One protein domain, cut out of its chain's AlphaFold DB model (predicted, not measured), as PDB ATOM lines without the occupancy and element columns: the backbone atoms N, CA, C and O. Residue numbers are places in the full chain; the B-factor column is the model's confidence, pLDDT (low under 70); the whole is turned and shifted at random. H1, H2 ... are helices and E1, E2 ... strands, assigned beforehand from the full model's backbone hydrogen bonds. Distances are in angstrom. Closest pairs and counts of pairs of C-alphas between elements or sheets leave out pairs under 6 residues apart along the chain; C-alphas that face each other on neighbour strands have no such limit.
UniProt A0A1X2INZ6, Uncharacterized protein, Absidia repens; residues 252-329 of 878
ATOM      1  N   PRO A 252      40.161   5.629 -50.476       61.03
ATOM      2  CA  PRO A 252      41.097   6.304 -49.565       61.03
ATOM      3  C   PRO A 252      40.597   7.673 -49.071       61.03
ATOM      4  O   PRO A 252      40.810   8.704 -49.706       61.03
ATOM      5  N   GLY A 253      39.895   7.687 -47.937       62.53
ATOM      6  CA  GLY A 253      39.241   8.887 -47.397       62.53
ATOM      7  C   GLY A 253      37.880   8.649 -46.739       62.53
ATOM      8  O   GLY A 253      37.338   9.588 -46.163       62.53
ATOM      9  N   ALA A 254      37.343   7.424 -46.768       64.31
ATOM     10  CA  ALA A 254      36.190   7.061 -45.949       64.31
ATOM     11  C   ALA A 254      36.551   6.978 -44.447       64.31
ATOM     12  O   ALA A 254      37.619   6.483 -44.077       64.31
ATOM     13  N   TYR A 255      35.640   7.423 -43.577       65.88
ATOM     14  CA  TYR A 255      35.769   7.372 -42.114       65.88
ATOM     15  C   TYR A 255      34.658   6.501 -41.521       65.88
ATOM     16  O   TYR A 255      33.480   6.747 -41.770       65.88
ATOM     17  N   MET A 256      35.015   5.505 -40.705       70.00
ATOM     18  CA  MET A 256      34.049   4.623 -40.039       70.00
ATOM     19  C   MET A 256      33.942   4.948 -38.545       70.00
ATOM     20  O   MET A 256      34.915   4.820 -37.802       70.00
ATOM     21  N   VAL A 257      32.736   5.294 -38.096       74.25
ATOM     22  CA  VAL A 257      32.366   5.395 -36.679       74.25
ATOM     23  C   VAL A 257      31.629   4.120 -36.283       74.25
ATOM     24  O   VAL A 257      30.597   3.791 -36.865       74.25
ATOM     25  N   THR A 258      32.140   3.398 -35.283       68.62
ATOM     26  CA  THR A 258      31.459   2.223 -34.715       68.62
ATOM     27  C   THR A 258      30.823   2.590 -33.378       68.62
ATOM     28  O   THR A 258      31.510   2.996 -32.441       68.62
ATOM     29  N   ILE A 259      29.506   2.437 -33.286       69.69
ATOM     30  CA  ILE A 259      28.719   2.621 -32.069       69.69
ATOM     31  C   ILE A 259      28.366   1.228 -31.544       69.69
ATOM     32  O   ILE A 259      27.473   0.557 -32.064       69.69
ATOM     33  N   ASP A 260      29.104   0.778 -30.535       74.38
ATOM     34  CA  ASP A 260      28.963  -0.542 -29.933       74.38
ATOM     35  C   ASP A 260      28.317  -0.479 -28.533       74.38
ATOM     36  O   ASP A 260      27.978   0.579 -27.993       74.38
ATOM     37  N   ASN A 261      28.159  -1.654 -27.925       71.75
ATOM     38  CA  ASN A 261      27.619  -1.811 -26.575       71.75
ATOM     39  C   ASN A 261      28.518  -1.147 -25.503       71.75
ATOM     40  O   ASN A 261      28.020  -0.723 -24.460       71.75
ATOM     41  N   HIS A 262      29.831  -1.019 -25.742       68.62
ATOM     42  CA  HIS A 262      30.744  -0.333 -24.828       68.62
ATOM     43  C   HIS A 262      30.513   1.185 -24.825       68.62
ATOM     44  O   HIS A 262      30.327   1.766 -23.755       68.62
ATOM     45  N   ASN A 263      30.415   1.806 -26.001       65.56
ATOM     46  CA  ASN A 263      30.146   3.237 -26.153       65.56
ATOM     47  C   ASN A 263      28.759   3.608 -25.584       65.56
ATOM     48  O   ASN A 263      28.635   4.580 -24.838       65.56
ATOM     49  N   TYR A 264      27.731   2.776 -25.803       68.50
ATOM     50  CA  TYR A 264      26.417   2.947 -25.156       68.50
ATOM     51  C   TYR A 264      26.468   2.851 -23.617       68.50
ATOM     52  O   TYR A 264      25.748   3.578 -22.929       68.50
ATOM     53  N   LYS A 265      27.338   1.997 -23.059       65.56
ATOM     54  CA  LYS A 265      27.555   1.896 -21.605       65.56
ATOM     55  C   LYS A 265      28.306   3.095 -21.029       65.56
ATOM     56  O   LYS A 265      27.964   3.511 -19.925       65.56
ATOM     57  N   GLN A 266      29.267   3.674 -21.754       60.84
ATOM     58  CA  GLN A 266      29.921   4.929 -21.351       60.84
ATOM     59  C   GLN A 266      28.920   6.098 -21.306       60.84
ATOM     60  O   GLN A 266      28.959   6.909 -20.386       60.84
ATOM     61  N   LEU A 267      27.952   6.113 -22.228       51.03
ATOM     62  CA  LEU A 267      26.805   7.031 -22.233       51.03
ATOM     63  C   LEU A 267      25.737   6.713 -21.156       51.03
ATOM     64  O   LEU A 267      24.703   7.375 -21.085       51.03
ATOM     65  N   GLY A 268      25.949   5.702 -20.306       54.62
ATOM     66  CA  GLY A 268      25.051   5.349 -19.201       54.62
ATOM     67  C   GLY A 268      23.749   4.637 -19.599       54.62
ATOM     68  O   GLY A 268      22.907   4.398 -18.734       54.62
ATOM     69  N   LEU A 269      23.568   4.264 -20.871       52.66
ATOM     70  CA  LEU A 269      22.357   3.602 -21.367       52.66
ATOM     71  C   LEU A 269      22.520   2.074 -21.379       52.66
ATOM     72  O   LEU A 269      23.001   1.486 -22.345       52.66
ATOM     73  N   GLN A 270      22.076   1.402 -20.314       55.88
ATOM     74  CA  GLN A 270      22.240  -0.053 -20.143       55.88
ATOM     75  C   GLN A 270      21.169  -0.902 -20.871       55.88
ATOM     76  O   GLN A 270      20.705  -1.914 -20.352       55.88
ATOM     77  N   HIS A 271      20.784  -0.529 -22.097       50.84
ATOM     78  CA  HIS A 271      19.851  -1.325 -22.907       50.84
ATOM     79  C   HIS A 271      20.554  -2.512 -23.585       50.84
ATOM     80  O   HIS A 271      21.248  -2.370 -24.590       50.84
ATOM     81  N   SER A 272      20.306  -3.715 -23.067       49.78
ATOM     82  CA  SER A 272      20.947  -4.978 -23.477       49.78
ATOM     83  C   SER A 272      20.664  -5.459 -24.910       49.78
ATOM     84  O   SER A 272      21.261  -6.447 -25.333       49.78
ATOM     85  N   LYS A 273      19.780  -4.789 -25.663       53.38
ATOM     86  CA  LYS A 273      19.331  -5.195 -27.012       53.38
ATOM     87  C   LYS A 273      19.838  -4.310 -28.161       53.38
ATOM     88  O   LYS A 273      19.417  -4.504 -29.298       53.38
ATOM     89  N   ILE A 274      20.716  -3.338 -27.900       55.31
ATOM     90  CA  ILE A 274      21.291  -2.508 -28.968       55.31
ATOM     91  C   ILE A 274      22.477  -3.249 -29.599       55.31
ATOM     92  O   ILE A 274      23.543  -3.360 -28.994       55.31
ATOM     93  N   GLY A 275      22.272  -3.775 -30.808       63.56
ATOM     94  CA  GLY A 275      23.342  -4.335 -31.635       63.56
ATOM     95  C   GLY A 275      24.277  -3.250 -32.176       63.56
ATOM     96  O   GLY A 275      23.854  -2.108 -32.376       63.56
ATOM     97  N   THR A 276      25.536  -3.615 -32.418       63.56
ATOM     98  CA  THR A 276      26.582  -2.725 -32.942       63.56
ATOM     99  C   THR A 276      26.155  -2.080 -34.259       63.56
ATOM    100  O   THR A 276      25.759  -2.771 -35.198       63.56
ATOM    101  N   ARG A 277      26.248  -0.749 -34.346       69.88
ATOM    102  CA  ARG A 277      25.952   0.025 -35.558       69.88
ATOM    103  C   ARG A 277      27.222   0.683 -36.072       69.88
ATOM    104  O   ARG A 277      27.967   1.279 -35.302       69.88
ATOM    105  N   GLN A 278      27.445   0.612 -37.377       66.69
ATOM    106  CA  GLN A 278      28.532   1.317 -38.048       66.69
ATOM    107  C   GLN A 278      27.945   2.419 -38.925       66.69
ATOM    108  O   GLN A 278      26.931   2.214 -39.589       66.69
ATOM    109  N   ILE A 279      28.579   3.587 -38.906       74.25
ATOM    110  CA  ILE A 279      28.260   4.720 -39.772       74.25
ATOM    111  C   ILE A 279      29.529   5.030 -40.558       74.25
ATOM    112  O   ILE A 279      30.591   5.234 -39.967       74.25
ATOM    113  N   ILE A 280      29.424   5.018 -41.885       70.69
ATOM    114  CA  ILE A 280      30.543   5.251 -42.796       70.69
ATOM    115  C   ILE A 280      30.294   6.583 -43.497       70.69
ATOM    116  O   ILE A 280      29.260   6.766 -44.137       70.69
ATOM    117  N   PHE A 281      31.241   7.502 -43.358       73.38
ATOM    118  CA  PHE A 281      31.230   8.811 -43.999       73.38
ATOM    119  C   PHE A 281      32.209   8.795 -45.172       73.38
ATOM    120  O   PHE A 281      33.396   8.523 -44.978       73.38
ATOM    121  N   ASP A 282      31.730   9.103 -46.376       73.31
ATOM    122  CA  ASP A 282      32.601   9.450 -47.500       73.31
ATOM    123  C   ASP A 282      33.168  10.860 -47.260       73.31
ATOM    124  O   ASP A 282      32.418  11.828 -47.121       73.31
ATOM    125  N   GLY A 283      34.494  10.959 -47.148       69.88
ATOM    126  CA  GLY A 283      35.209  12.216 -46.929       69.88
ATOM    127  C   GLY A 283      35.938  12.756 -48.161       69.88
ATOM    128  O   GLY A 283      36.669  13.732 -48.023       69.88
ATOM    129  N   HIS A 284      35.808  12.150 -49.349       71.69
ATOM    130  CA  HIS A 284      36.697  12.434 -50.489       71.69
ATOM    131  C   HIS A 284      36.616  13.868 -51.028       71.69
ATOM    132  O   HIS A 284      37.569  14.337 -51.646       71.69
ATOM    133  N   GLN A 285      35.493  14.556 -50.811       68.19
ATOM    134  CA  GLN A 285      35.234  15.904 -51.337       68.19
ATOM    135  C   GLN A 285      35.444  17.026 -50.303       68.19
ATOM    136  O   GLN A 285      35.270  18.197 -50.629       68.19
ATOM    137  N   LEU A 286      35.805  16.691 -49.061       71.56
ATOM    138  CA  LEU A 286      35.925  17.639 -47.949       71.56
ATOM    139  C   LEU A 286      37.401  17.827 -47.573       71.56
ATOM    140  O   LEU A 286      38.159  16.856 -47.514       71.56
ATOM    141  N   SER A 287      37.840  19.059 -47.281       84.31
ATOM    142  CA  SER A 287      39.206  19.245 -46.779       84.31
ATOM    143  C   SER A 287      39.342  18.637 -45.380       84.31
ATOM    144  O   SER A 287      38.364  18.479 -44.651       84.31
ATOM    145  N   THR A 288      40.567  18.321 -44.946       76.44
ATOM    146  CA  THR A 288      40.777  17.769 -43.592       76.44
ATOM    147  C   THR A 288      40.258  18.708 -42.492       76.44
ATOM    148  O   THR A 288      39.790  18.225 -41.464       76.44
ATOM    149  N   ASN A 289      40.259  20.026 -42.723       81.81
ATOM    150  CA  ASN A 289      39.691  20.996 -41.788       81.81
ATOM    151  C   ASN A 289      38.155  20.961 -41.794       81.81
ATOM    152  O   ASN A 289      37.554  21.013 -40.724       81.81
ATOM    153  N   ASP A 290      37.525  20.802 -42.961       81.06
ATOM    154  CA  ASP A 290      36.063  20.690 -43.074       81.06
ATOM    155  C   ASP A 290      35.557  19.381 -42.465       81.06
ATOM    156  O   ASP A 290      34.539  19.382 -41.784       81.06
ATOM    157  N   ILE A 291      36.295  18.277 -42.629       74.25
ATOM    158  CA  ILE A 291      35.995  16.987 -41.987       74.25
ATOM    159  C   ILE A 291      36.079  17.116 -40.463       74.25
ATOM    160  O   ILE A 291      35.184  16.648 -39.764       74.25
ATOM    161  N   ILE A 292      37.121  17.766 -39.930       75.50
ATOM    162  CA  ILE A 292      37.263  17.996 -38.481       75.50
ATOM    163  C   ILE A 292      36.146  18.915 -37.966       75.50
ATOM    164  O   ILE A 292      35.532  18.602 -36.951       75.50
ATOM    165  N   SER A 293      35.839  20.000 -38.682       80.62
ATOM    166  CA  SER A 293      34.761  20.939 -38.345       80.62
ATOM    167  C   SER A 293      33.387  20.257 -38.353       80.62
ATOM    168  O   SER A 293      32.645  20.329 -37.375       80.62
ATOM    169  N   MET A 294      33.079  19.496 -39.407       79.19
ATOM    170  CA  MET A 294      31.844  18.724 -39.535       79.19
ATOM    171  C   MET A 294      31.745  17.626 -38.471       79.19
ATOM    172  O   MET A 294      30.671  17.428 -37.910       79.19
ATOM    173  N   MET A 295      32.843  16.939 -38.142       73.31
ATOM    174  CA  MET A 295      32.857  15.933 -37.075       73.31
ATOM    175  C   MET A 295      32.702  16.548 -35.684       73.31
ATOM    176  O   MET A 295      32.025  15.949 -34.849       73.31
ATOM    177  N   HIS A 296      33.254  17.741 -35.436       75.19
ATOM    178  CA  HIS A 296      32.984  18.502 -34.214       75.19
ATOM    179  C   HIS A 296      31.499  18.869 -34.147       75.19
ATOM    180  O   HIS A 296      30.817  18.490 -33.202       75.19
ATOM    181  N   HIS A 297      30.956  19.470 -35.209       80.62
ATOM    182  CA  HIS A 297      29.564  19.915 -35.254       80.62
ATOM    183  C   HIS A 297      28.551  18.754 -35.170       80.62
ATOM    184  O   HIS A 297      27.504  18.900 -34.536       80.62
ATOM    185  N   LEU A 298      28.865  17.586 -35.748       73.12
ATOM    186  CA  LEU A 298      28.101  16.342 -35.580       73.12
ATOM    187  C   LEU A 298      28.208  15.789 -34.154       73.12
ATOM    188  O   LEU A 298      27.211  15.304 -33.623       73.12
ATOM    189  N   SER A 299      29.384  15.876 -33.525       72.31
ATOM    190  CA  SER A 299      29.576  15.466 -32.128       72.31
ATOM    191  C   SER A 299      28.805  16.377 -31.172       72.31
ATOM    192  O   SER A 299      28.156  15.872 -30.259       72.31
ATOM    193  N   ASP A 300      28.789  17.688 -31.418       77.00
ATOM    194  CA  ASP A 300      27.998  18.666 -30.664       77.00
ATOM    195  C   ASP A 300      26.496  18.442 -30.861       77.00
ATOM    196  O   ASP A 300      25.742  18.412 -29.890       77.00
ATOM    197  N   ALA A 301      26.048  18.226 -32.102       76.81
ATOM    198  CA  ALA A 301      24.646  17.951 -32.412       76.81
ATOM    199  C   ALA A 301      24.170  16.635 -31.774       76.81
ATOM    200  O   ALA A 301      23.093  16.594 -31.179       76.81
ATOM    201  N   PHE A 302      24.986  15.576 -31.835       77.00
ATOM    202  CA  PHE A 302      24.689  14.303 -31.180       77.00
ATOM    203  C   PHE A 302      24.717  14.436 -29.652       77.00
ATOM    204  O   PHE A 302      23.799  13.962 -28.994       77.00
ATOM    205  N   SER A 303      25.713  15.125 -29.085       70.38
ATOM    206  CA  SER A 303      25.820  15.401 -27.646       70.38
ATOM    207  C   SER A 303      24.624  16.207 -27.129       70.38
ATOM    208  O   SER A 303      24.043  15.863 -26.100       70.38
ATOM    209  N   SER A 304      24.191  17.225 -27.877       82.38
ATOM    210  CA  SER A 304      23.016  18.048 -27.580       82.38
ATOM    211  C   SER A 304      21.720  17.234 -27.634       82.38
ATOM    212  O   SER A 304      20.986  17.178 -26.646       82.38
ATOM    213  N   LEU A 305      21.473  16.510 -28.734       78.00
ATOM    214  CA  LEU A 305      20.287  15.660 -28.894       78.00
ATOM    215  C   LEU A 305      20.237  14.542 -27.841       78.00
ATOM    216  O   LEU A 305      19.178  14.264 -27.269       78.00
ATOM    217  N   PHE A 306      21.384  13.925 -27.553       77.94
ATOM    218  CA  PHE A 306      21.534  12.917 -26.508       77.94
ATOM    219  C   PHE A 306      21.233  13.504 -25.128       77.94
ATOM    220  O   PHE A 306      20.450  12.924 -24.378       77.94
ATOM    221  N   THR A 307      21.805  14.666 -24.803       72.94
ATOM    222  CA  THR A 307      21.607  15.344 -23.514       72.94
ATOM    223  C   THR A 307      20.150  15.749 -23.322       72.94
ATOM    224  O   THR A 307      19.587  15.451 -22.271       72.94
ATOM    225  N   ALA A 308      19.507  16.333 -24.337       81.94
ATOM    226  CA  ALA A 308      18.087  16.676 -24.298       81.94
ATOM    227  C   ALA A 308      17.209  15.429 -24.081       81.94
ATOM    228  O   ALA A 308      16.404  15.394 -23.153       81.94
ATOM    229  N   THR A 309      17.430  14.360 -24.856       71.75
ATOM    230  CA  THR A 309      16.681  13.095 -24.716       71.75
ATOM    231  C   THR A 309      16.893  12.463 -23.333       71.75
ATOM    232  O   THR A 309      15.945  12.018 -22.685       71.75
ATOM    233  N   ALA A 310      18.135  12.462 -22.837       67.94
ATOM    234  CA  ALA A 310      18.482  11.946 -21.517       67.94
ATOM    235  C   ALA A 310      17.867  12.779 -20.380       67.94
ATOM    236  O   ALA A 310      17.438  12.194 -19.386       67.94
ATOM    237  N   GLN A 311      17.781  14.106 -20.526       79.44
ATOM    238  CA  GLN A 311      17.089  14.997 -19.590       79.44
ATOM    239  C   GLN A 311      15.576  14.749 -19.591       79.44
ATOM    240  O   GLN A 311      15.000  14.601 -18.517       79.44
ATOM    241  N   THR A 312      14.934  14.608 -20.757       83.81
ATOM    242  CA  THR A 312      13.506  14.250 -20.850       83.81
ATOM    243  C   THR A 312      13.217  12.906 -20.175       83.81
ATOM    244  O   THR A 312      12.267  12.792 -19.401       83.81
ATOM    245  N   HIS A 313      14.061  11.894 -20.400       63.94
ATOM    246  CA  HIS A 313      13.908  10.581 -19.768       63.94
ATOM    247  C   HIS A 313      14.158  10.631 -18.250       63.94
ATOM    248  O   HIS A 313      13.435   9.981 -17.496       63.94
ATOM    249  N   LEU A 314      15.134  11.418 -17.779       71.12
ATOM    250  CA  LEU A 314      15.359  11.635 -16.345       71.12
ATOM    251  C   LEU A 314      14.182  12.367 -15.688       71.12
ATOM    252  O   LEU A 314      13.705  11.910 -14.659       71.12
ATOM    253  N   ALA A 315      13.643  13.419 -16.307       81.62
ATOM    254  CA  ALA A 315      12.480  14.142 -15.789       81.62
ATOM    255  C   ALA A 315      11.224  13.252 -15.697       81.62
ATOM    256  O   ALA A 315      10.447  13.368 -14.745       81.62
ATOM    257  N   ALA A 316      11.038  12.324 -16.643       74.50
ATOM    258  CA  ALA A 316       9.979  11.316 -16.580       74.50
ATOM    259  C   ALA A 316      10.184  10.337 -15.407       74.50
ATOM    260  O   ALA A 316       9.240  10.079 -14.657       74.50
ATOM    261  N   ILE A 317      11.415   9.852 -15.200       67.69
ATOM    262  CA  ILE A 317      11.777   8.976 -14.072       67.69
ATOM    263  C   ILE A 317      11.604   9.707 -12.732       67.69
ATOM    264  O   ILE A 317      10.940   9.181 -11.846       67.69
ATOM    265  N   ASP A 318      12.091  10.941 -12.592       77.69
ATOM    266  CA  ASP A 318      11.912  11.760 -11.385       77.69
ATOM    267  C   ASP A 318      10.431  12.027 -11.085       77.69
ATOM    268  O   ASP A 318      10.026  12.087  -9.924       77.69
ATOM    269  N   THR A 319       9.596  12.160 -12.119       79.44
ATOM    270  CA  THR A 319       8.140  12.299 -11.969       79.44
ATOM    271  C   THR A 319       7.500  10.998 -11.474       79.44
ATOM    272  O   THR A 319       6.612  11.046 -10.623       79.44
ATOM    273  N   GLN A 320       7.962   9.835 -11.943       70.62
ATOM    274  CA  GLN A 320       7.523   8.532 -11.425       70.62
ATOM    275  C   GLN A 320       8.004   8.300  -9.986       70.62
ATOM    276  O   GLN A 320       7.198   7.923  -9.139       70.62
ATOM    277  N   ILE A 321       9.267   8.612  -9.672       71.75
ATOM    278  CA  ILE A 321       9.824   8.521  -8.314       71.75
ATOM    279  C   ILE A 321       9.054   9.438  -7.358       71.75
ATOM    280  O   ILE A 321       8.679   8.996  -6.278       71.75
ATOM    281  N   LYS A 322       8.738  10.681  -7.752       76.81
ATOM    282  CA  LYS A 322       7.899  11.589  -6.947       76.81
ATOM    283  C   LYS A 322       6.492  11.033  -6.718       76.81
ATOM    284  O   LYS A 322       6.002  11.120  -5.602       76.81
ATOM    285  N   LYS A 323       5.862  10.408  -7.721       68.06
ATOM    286  CA  LYS A 323       4.563   9.726  -7.548       68.06
ATOM    287  C   LYS A 323       4.644   8.482  -6.648       68.06
ATOM    288  O   LYS A 323       3.660   8.162  -5.994       68.06
ATOM    289  N   ALA A 324       5.799   7.818  -6.593       56.94
ATOM    290  CA  ALA A 324       6.064   6.655  -5.743       56.94
ATOM    291  C   ALA A 324       6.631   7.002  -4.346       56.94
ATOM    292  O   ALA A 324       6.893   6.102  -3.551       56.94
ATOM    293  N   GLN A 325       6.842   8.284  -4.025       71.69
ATOM    294  CA  GLN A 325       7.279   8.710  -2.693       71.69
ATOM    295  C   GLN A 325       6.165   8.454  -1.661       71.69
ATOM    296  O   GLN A 325       5.040   8.916  -1.886       71.69
ATOM    297  N   PRO A 326       6.462   7.845  -0.492       63.12
ATOM    298  CA  PRO A 326       5.455   7.534   0.527       63.12
ATOM    299  C   PRO A 326       4.608   8.732   0.966       63.12
ATOM    300  O   PRO A 326       3.442   8.562   1.295       63.12
ATOM    301  N   PHE A 327       5.147   9.955   0.917       76.06
ATOM    302  CA  PHE A 327       4.394  11.179   1.213       76.06
ATOM    303  C   PHE A 327       3.233  11.437   0.235       76.06
ATOM    304  O   PHE A 327       2.160  11.861   0.662       76.06
ATOM    305  N   TYR A 328       3.414  11.166  -1.062       67.12
ATOM    306  CA  TYR A 328       2.340  11.314  -2.048       67.12
ATOM    307  C   TYR A 328       1.296  10.209  -1.881       67.12
ATOM    308  O   TYR A 328       0.107  10.513  -1.840       67.12
ATOM    309  N   THR A 329       1.726   8.961  -1.665       68.75
ATOM    310  CA  THR A 329       0.821   7.848  -1.331       68.75
ATOM    311  C   THR A 329       0.026   8.136  -0.054       68.75
ATOM    312  O   THR A 329      -1.187   7.959  -0.035       68.75
TER     313      THR A 329
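Overview. This is residues 252 to 329 of the 878 residues of an uncharacterized protein of Absidia repens (UniProt A0A1X2INZ6). A two-stranded ribbon, E1 and E2, and one long helix, H2, make a V, joined at its corner by residues 283 to 287; H1 lies in the loop between the strands at the ribbon's other end. H2 runs far beyond the ribbon, and residues 311 to 329, with H3 at the tip, stick out as an arm that makes the length. The printed part has 78 residues, with elements in the order E1, H1, E2, H2, H3; the sheet, E1 - E2, is antiparallel, and the class is mixed, helices and strands. The whole is extended, with a radius of gyration of the C-alphas of 18.4 A and spans of 62 by 24 by 14 A.

Along the chain. Strand E1, residues 254 to 259, is 16.4 A long and begins at C-alpha 254 (36.190, 7.061, -45.949). E2, residues 277 to 282, is 16.6 A long. Helix H2, residues 288 to 323, is 51.7 A long, from C-alpha 288 (40.777, 17.769, -43.592) to C-alpha 323 (4.563, 9.726, -7.548). H1 holds residues 261 to 266, and H3 residues 326 to 329.

Arrangement. E1 and E2 are antiparallel neighbours at 161 degrees, with N 257 and O 279 at 2.8 A and N 281 and O 255 at 2.8 A, within hydrogen-bond range. H2 is apart from E1 and from H1. H3 is close to H2 but not clearly touching; their closest C-alphas, of Lys 322 and Tyr 328, are 7.4 A apart. In H1 and H2 every O i to N i+4 pair is within hydrogen-bond range; H3, four residues, is too short for such a pair.

Size, cuts and confidence. The two C-alphas farthest apart, of Pro 252 and Thr 329, are 62.9 A apart. The printed part has no cut and no long link. The mean pLDDT of the printed part is 70.3, and 33 residues are under 70, among them residues 262 to 278.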